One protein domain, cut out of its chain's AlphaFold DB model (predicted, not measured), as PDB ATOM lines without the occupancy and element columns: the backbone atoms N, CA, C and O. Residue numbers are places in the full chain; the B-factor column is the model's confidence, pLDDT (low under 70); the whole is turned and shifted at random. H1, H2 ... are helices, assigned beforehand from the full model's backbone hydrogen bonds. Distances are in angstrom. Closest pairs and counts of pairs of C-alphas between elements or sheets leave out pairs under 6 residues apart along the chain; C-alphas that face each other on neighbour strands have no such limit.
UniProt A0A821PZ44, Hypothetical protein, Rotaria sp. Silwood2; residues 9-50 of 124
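Overview. This is residues 9 to 50 of the 124 residues of the protein "Hypothetical protein" of Rotaria sp. Silwood2 (UniProt A0A821PZ44). What shape does the chain trace around its longest helix, H3? It makes a flat, open horseshoe of four short helices: H3 lies on the arch, H4 is toward one end, and H2 and H1 make a corner toward the other, with the middle empty. What is it made of? The 42 printed residues have four named helices, in the order H1, H2, H3, H4, and no named strand; the class is all helix. How spread out is it? It is only just loose, close to extended, with a radius of gyration of the C-alphas of 13.3 A and spans of 31 by 29 by 10 A.

Arrangement. What touches H3, residues 28 to 36? It touches no helix: it is apart from H1, residues 9 to 15, from H2, residues 17 to 21, and from H4, residues 42 to 48. H4 is apart from H1 and H2 too. Where do helices meet? H1 and H2 only just touch, with 3 pairs of C-alphas within 8 A, and only at the corner by their link. Their closest C-alphas, those of Tyr 13 and Ile 19, are 6.0 A apart. Are the helix backbones regularly paired? In H1, H3 and H4 every O i to N i+4 pair is within hydrogen-bond range; in H2 0 of 1 is, beside 2 of 2 O i to N i+3 pairs.

Along the chain. Where does H3 run? From C-alpha 28 at (-15.561, 20.529, 9.411) to C-alpha 36, 12.2 A. How long are the others? H1 measures 10.4 A from first to last C-alpha, H2 7.6 A and H4 9.8 A. Where are the outer anchors? H1 begins at C-alpha 9, (0.984, 22.011, 8.237), and H4 ends at C-alpha 48, (0.908, 36.806, -3.442).

Size, cuts and confidence. How far does it reach? The two C-alphas farthest apart, those of Arg 21 and Arg 48, are 32.0 A apart. Which residues stand free? Residues 14 to 19, of which 17 to 19 belong to H2, and residues 22 to 50, of which 28 to 36 belong to H3 and 42 to 48 to H4. Are there cuts, long links or weak places? The printed part has no cut; the links H1 to H2 and H3 to H4 are tight, and H2 to H3 is short. No printed residue is under 70 in pLDDT, and the mean of the printed part is 89.2.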
ATOM      1  N   LYS A   9       1.143  22.397   6.822       87.19
ATOM      2  CA  LYS A   9       0.984  22.011   8.237       87.19
ATOM      3  C   LYS A   9       2.020  20.980   8.701       87.19
ATOM      4  O   LYS A   9       2.338  20.954   9.886       87.19
ATOM      5  N   GLN A  10       2.574  20.174   7.787       80.94
ATOM      6  CA  GLN A  10       3.629  19.208   8.117       80.94
ATOM      7  C   GLN A  10       4.897  19.883   8.652       80.94
ATOM      8  O   GLN A  10       5.573  19.304   9.495       80.94
ATOM      9  N   LEU A  11       5.171  21.125   8.239       80.75
ATOM     10  CA  LEU A  11       6.296  21.922   8.735       80.75
ATOM     11  C   LEU A  11       6.171  22.178  10.239       80.75
ATOM     12  O   LEU A  11       7.109  21.950  10.995       80.75
ATOM     13  N   ILE A  12       4.974  22.576  10.676       82.56
ATOM     14  CA  ILE A  12       4.675  22.827  12.090       82.56
ATOM     15  C   ILE A  12       4.869  21.552  12.905       82.56
ATOM     16  O   ILE A  12       5.457  21.583  13.982       82.56
ATOM     17  N   TYR A  13       4.406  20.423  12.375       83.12
ATOM     18  CA  TYR A  13       4.538  19.144  13.054       83.12
ATOM     19  C   TYR A  13       5.968  18.608  13.099       83.12
ATOM     20  O   TYR A  13       6.279  17.800  13.968       83.12
ATOM     21  N   ALA A  14       6.811  18.992  12.143       79.00
ATOM     22  CA  ALA A  14       8.215  18.618  12.153       79.00
ATOM     23  C   ALA A  14       8.986  19.423  13.208       79.00
ATOM     24  O   ALA A  14       9.780  18.842  13.934       79.00
ATOM     25  N   VAL A  15       8.709  20.726  13.332       78.44
ATOM     26  CA  VAL A  15       9.348  21.616  14.321       78.44
ATOM     27  C   VAL A  15       8.904  21.297  15.748       78.44
ATOM     28  O   VAL A  15       9.729  21.245  16.659       78.44
ATOM     29  N   ASN A  16       7.608  21.052  15.941       80.44
ATOM     30  CA  ASN A  16       7.039  20.701  17.235       80.44
ATOM     31  C   ASN A  16       6.165  19.435  17.106       80.44
ATOM     32  O   ASN A  16       4.958  19.526  16.841       80.44
ATOM     33  N   PRO A  17       6.770  18.244  17.280       79.50
ATOM     34  CA  PRO A  17       6.079  16.961  17.200       79.50
ATOM     35  C   PRO A  17       4.909  16.818  18.178       79.50
ATOM     36  O   PRO A  17       3.938  16.132  17.849       79.50
ATOM     37  N   ASP A  18       4.947  17.485  19.336       82.38
ATOM     38  CA  ASP A  18       3.867  17.421  20.325       82.38
ATOM     39  C   ASP A  18       2.557  18.014  19.804       82.38
ATOM     40  O   ASP A  18       1.479  17.553  20.179       82.38
ATOM     41  N   ILE A  19       2.615  18.943  18.843       84.31
ATOM     42  CA  ILE A  19       1.413  19.480  18.190       84.31
ATOM     43  C   ILE A  19       0.624  18.370  17.480       84.31
ATOM     44  O   ILE A  19      -0.599  18.464  17.399       84.31
ATOM     45  N   LYS A  20       1.269  17.288  17.011       79.44
ATOM     46  CA  LYS A  20       0.541  16.140  16.434       79.44
ATOM     47  C   LYS A  20      -0.351  15.434  17.454       79.44
ATOM     48  O   LYS A  20      -1.318  14.793  17.055       79.44
ATOM     49  N   ARG A  21      -0.009  15.508  18.744       79.69
ATOM     50  CA  ARG A  21      -0.759  14.874  19.839       79.69
ATOM     51  C   ARG A  21      -1.925  15.740  20.307       79.69
ATOM     52  O   ARG A  21      -2.842  15.229  20.942       79.69
ATOM     53  N   LEU A  22      -1.903  17.036  19.994       84.62
ATOM     54  CA  LEU A  22      -2.994  17.942  20.324       84.62
ATOM     55  C   LEU A  22      -4.217  17.621  19.464       84.62
ATOM     56  O   LEU A  22      -4.155  17.603  18.234       84.62
ATOM     57  N   ASN A  23      -5.356  17.412  20.123       81.94
ATOM     58  CA  ASN A  23      -6.630  17.293  19.435       81.94
ATOM     59  C   ASN A  23      -7.037  18.675  18.903       81.94
ATOM     60  O   ASN A  23      -7.337  19.584  19.675       81.94
ATOM     61  N   GLY A  24      -7.043  18.832  17.579       85.12
ATOM     62  CA  GLY A  24      -7.465  20.070  16.921       85.12
ATOM     63  C   GLY A  24      -8.978  20.311  16.931       85.12
ATOM     64  O   GLY A  24      -9.412  21.338  16.412       85.12
ATOM     65  N   GLY A  25      -9.755  19.383  17.497       92.06
ATOM     66  CA  GLY A  25     -11.210  19.391  17.468       92.06
ATOM     67  C   GLY A  25     -11.770  19.086  16.079       92.06
ATOM     68  O   GLY A  25     -11.033  18.875  15.111       92.06
ATOM     69  N   ASP A  26     -13.098  19.079  15.982       95.38
ATOM     70  CA  ASP A  26     -13.769  19.068  14.688       95.38
ATOM     71  C   ASP A  26     -13.613  20.438  14.009       95.38
ATOM     72  O   ASP A  26     -13.934  21.486  14.573       95.38
ATOM     73  N   VAL A  27     -13.088  20.426  12.785       96.12
ATOM     74  CA  VAL A  27     -12.866  21.617  11.958       96.12
ATOM     75  C   VAL A  27     -13.728  21.620  10.693       96.12
ATOM     76  O   VAL A  27     -13.500  22.448   9.807       96.12
ATOM     77  N   SER A  28     -14.714  20.721  10.596       97.88
ATOM     78  CA  SER A  28     -15.561  20.529   9.411       97.88
ATOM     79  C   SER A  28     -16.264  21.818   8.985       97.88
ATOM     80  O   SER A  28     -16.143  22.219   7.827       97.88
ATOM     81  N   ASP A  29     -16.868  22.551   9.924       98.06
ATOM     82  CA  ASP A  29     -17.535  23.832   9.642       98.06
ATOM     83  C   ASP A  29     -16.572  24.887   9.083       98.06
ATOM     84  O   ASP A  29     -16.913  25.670   8.195       98.06
ATOM     85  N   ARG A  30     -15.326  24.904   9.571       98.25
ATOM     86  CA  ARG A  30     -14.299  25.851   9.112       98.25
ATOM     87  C   ARG A  30     -13.776  25.493   7.724       98.25
ATOM     88  O   ARG A  30     -13.535  26.394   6.920       98.25
ATOM     89  N   LEU A  31     -13.625  24.202   7.432       97.69
ATOM     90  CA  LEU A  31     -13.281  23.716   6.096       97.69
ATOM     91  C   LEU A  31     -14.405  24.022   5.096       97.69
ATOM     92  O   LEU A  31     -14.131  24.526   4.005       97.69
ATOM     93  N   GLN A  32     -15.662  23.797   5.488       98.44
ATOM     94  CA  GLN A  32     -16.828  24.112   4.666       98.44
ATOM     95  C   GLN A  32     -16.928  25.616   4.393       98.44
ATOM     96  O   GLN A  32     -17.130  26.016   3.248       98.44
ATOM     97  N   LEU A  33     -16.713  26.461   5.406       98.44
ATOM     98  CA  LEU A  33     -16.676  27.912   5.234       98.44
ATOM     99  C   LEU A  33     -15.594  28.339   4.231       98.44
ATOM    100  O   LEU A  33     -15.879  29.121   3.325       98.44
ATOM    101  N   ARG A  34     -14.371  27.800   4.347       98.25
ATOM    102  CA  ARG A  34     -13.273  28.095   3.409       98.25
ATOM    103  C   ARG A  34     -13.645  27.734   1.967       98.25
ATOM    104  O   ARG A  34     -13.331  28.492   1.049       98.25
ATOM    105  N   LYS A  35     -14.333  26.602   1.776       97.69
ATOM    106  CA  LYS A  35     -14.844  26.166   0.470       97.69
ATOM    107  C   LYS A  35     -15.938  27.102  -0.051       97.69
ATOM    108  O   LYS A  35     -15.850  27.542  -1.189       97.69
ATOM    109  N   ASN A  36     -16.922  27.446   0.779       98.50
ATOM    110  CA  ASN A  36     -18.044  28.312   0.398       98.50
ATOM    111  C   ASN A  36     -17.590  29.719  -0.013       98.50
ATOM    112  O   ASN A  36     -18.181  30.325  -0.902       98.50
ATOM    113  N   LEU A  37     -16.533  30.233   0.618       98.38
ATOM    114  CA  LEU A  37     -15.952  31.538   0.301       98.38
ATOM    115  C   LEU A  37     -14.991  31.508  -0.899       98.38
ATOM    116  O   LEU A  37     -14.384  32.534  -1.199       98.38
ATOM    117  N   ASN A  38     -14.815  30.359  -1.566       97.25
ATOM    118  CA  ASN A  38     -13.869  30.174  -2.671       97.25
ATOM    119  C   ASN A  38     -12.460  30.710  -2.345       97.25
ATOM    120  O   ASN A  38     -11.814  31.365  -3.166       97.25
ATOM    121  N   CYS A  39     -11.982  30.469  -1.117       97.56
ATOM    122  CA  CYS A  39     -10.665  30.939  -0.700       97.56
ATOM    123  C   CYS A  39      -9.546  30.263  -1.507       97.56
ATOM    124  O   CYS A  39      -9.590  29.062  -1.769       97.56
ATOM    125  N   SER A  40      -8.498  31.022  -1.827       95.94
ATOM    126  CA  SER A  40      -7.304  30.500  -2.501       95.94
ATOM    127  C   SER A  40      -6.509  29.514  -1.626       95.94
ATOM    128  O   SER A  40      -6.710  29.410  -0.407       95.94
ATOM    129  N   SER A  41      -5.583  28.782  -2.251       94.62
ATOM    130  CA  SER A  41      -4.674  27.887  -1.529       94.62
ATOM    131  C   SER A  41      -3.679  28.676  -0.670       94.62
ATOM    132  O   SER A  41      -3.392  29.849  -0.930       94.62
ATOM    133  N   PHE A  42      -3.099  28.031   0.340       92.50
ATOM    134  CA  PHE A  42      -2.015  28.626   1.115       92.50
ATOM    135  C   PHE A  42      -0.796  28.911   0.231       92.50
ATOM    136  O   PHE A  42      -0.136  29.933   0.394       92.50
ATOM    137  N   LYS A  43      -0.549  28.077  -0.785       88.62
ATOM    138  CA  LYS A  43       0.475  28.324  -1.808       88.62
ATOM    139  C   LYS A  43       0.248  29.645  -2.556       88.62
ATOM    140  O   LYS A  43       1.202  30.385  -2.794       88.62
ATOM    141  N   ASP A  44      -1.001  29.975  -2.888       91.00
ATOM    142  CA  ASP A  44      -1.342  31.248  -3.536       91.00
ATOM    143  C   ASP A  44      -1.138  32.436  -2.598       91.00
ATOM    144  O   ASP A  44      -0.613  33.468  -3.020       91.00
ATOM    145  N   TYR A  45      -1.517  32.288  -1.323       90.50
ATOM    146  CA  TYR A  45      -1.248  33.284  -0.284       90.50
ATOM    147  C   TYR A  45       0.255  33.580  -0.199       90.50
ATOM    148  O   TYR A  45       0.686  34.725  -0.339       90.50
ATOM    149  N   LEU A  46       1.059  32.527  -0.076       86.50
ATOM    150  CA  LEU A  46       2.512  32.597  -0.006       86.50
ATOM    151  C   LEU A  46       3.134  33.289  -1.235       86.50
ATOM    152  O   LEU A  46       4.016  34.139  -1.091       86.50
ATOM    153  N   LYS A  47       2.640  32.978  -2.443       85.62
ATOM    154  CA  LYS A  47       3.077  33.617  -3.694       85.62
ATOM    155  C   LYS A  47       2.690  35.097  -3.750       85.62
ATOM    156  O   LYS A  47       3.522  35.924  -4.120       85.62
ATOM    157  N   ARG A  48       1.449  35.436  -3.386       89.31
ATOM    158  CA  ARG A  48       0.908  36.806  -3.442       89.31
ATOM    159  C   ARG A  48       1.699  37.765  -2.560       89.31
ATOM    160  O   ARG A  48       2.023  38.861  -3.002       89.31
ATOM    161  N   PHE A  49       2.024  37.339  -1.344       86.00
ATOM    162  CA  PHE A  49       2.762  38.160  -0.382       86.00
ATOM    163  C   PHE A  49       4.283  38.023  -0.503       86.00
ATOM    164  O   PHE A  49       5.008  38.586   0.310       86.00
ATOM    165  N   GLN A  50       4.771  37.301  -1.519       76.31
ATOM    166  CA  GLN A  50       6.197  37.089  -1.779       76.31
ATOM    167  C   GLN A  50       6.976  36.683  -0.524       76.31
ATOM    168  O   GLN A  50       8.086  37.161  -0.293       76.31
TER     169      GLN A  50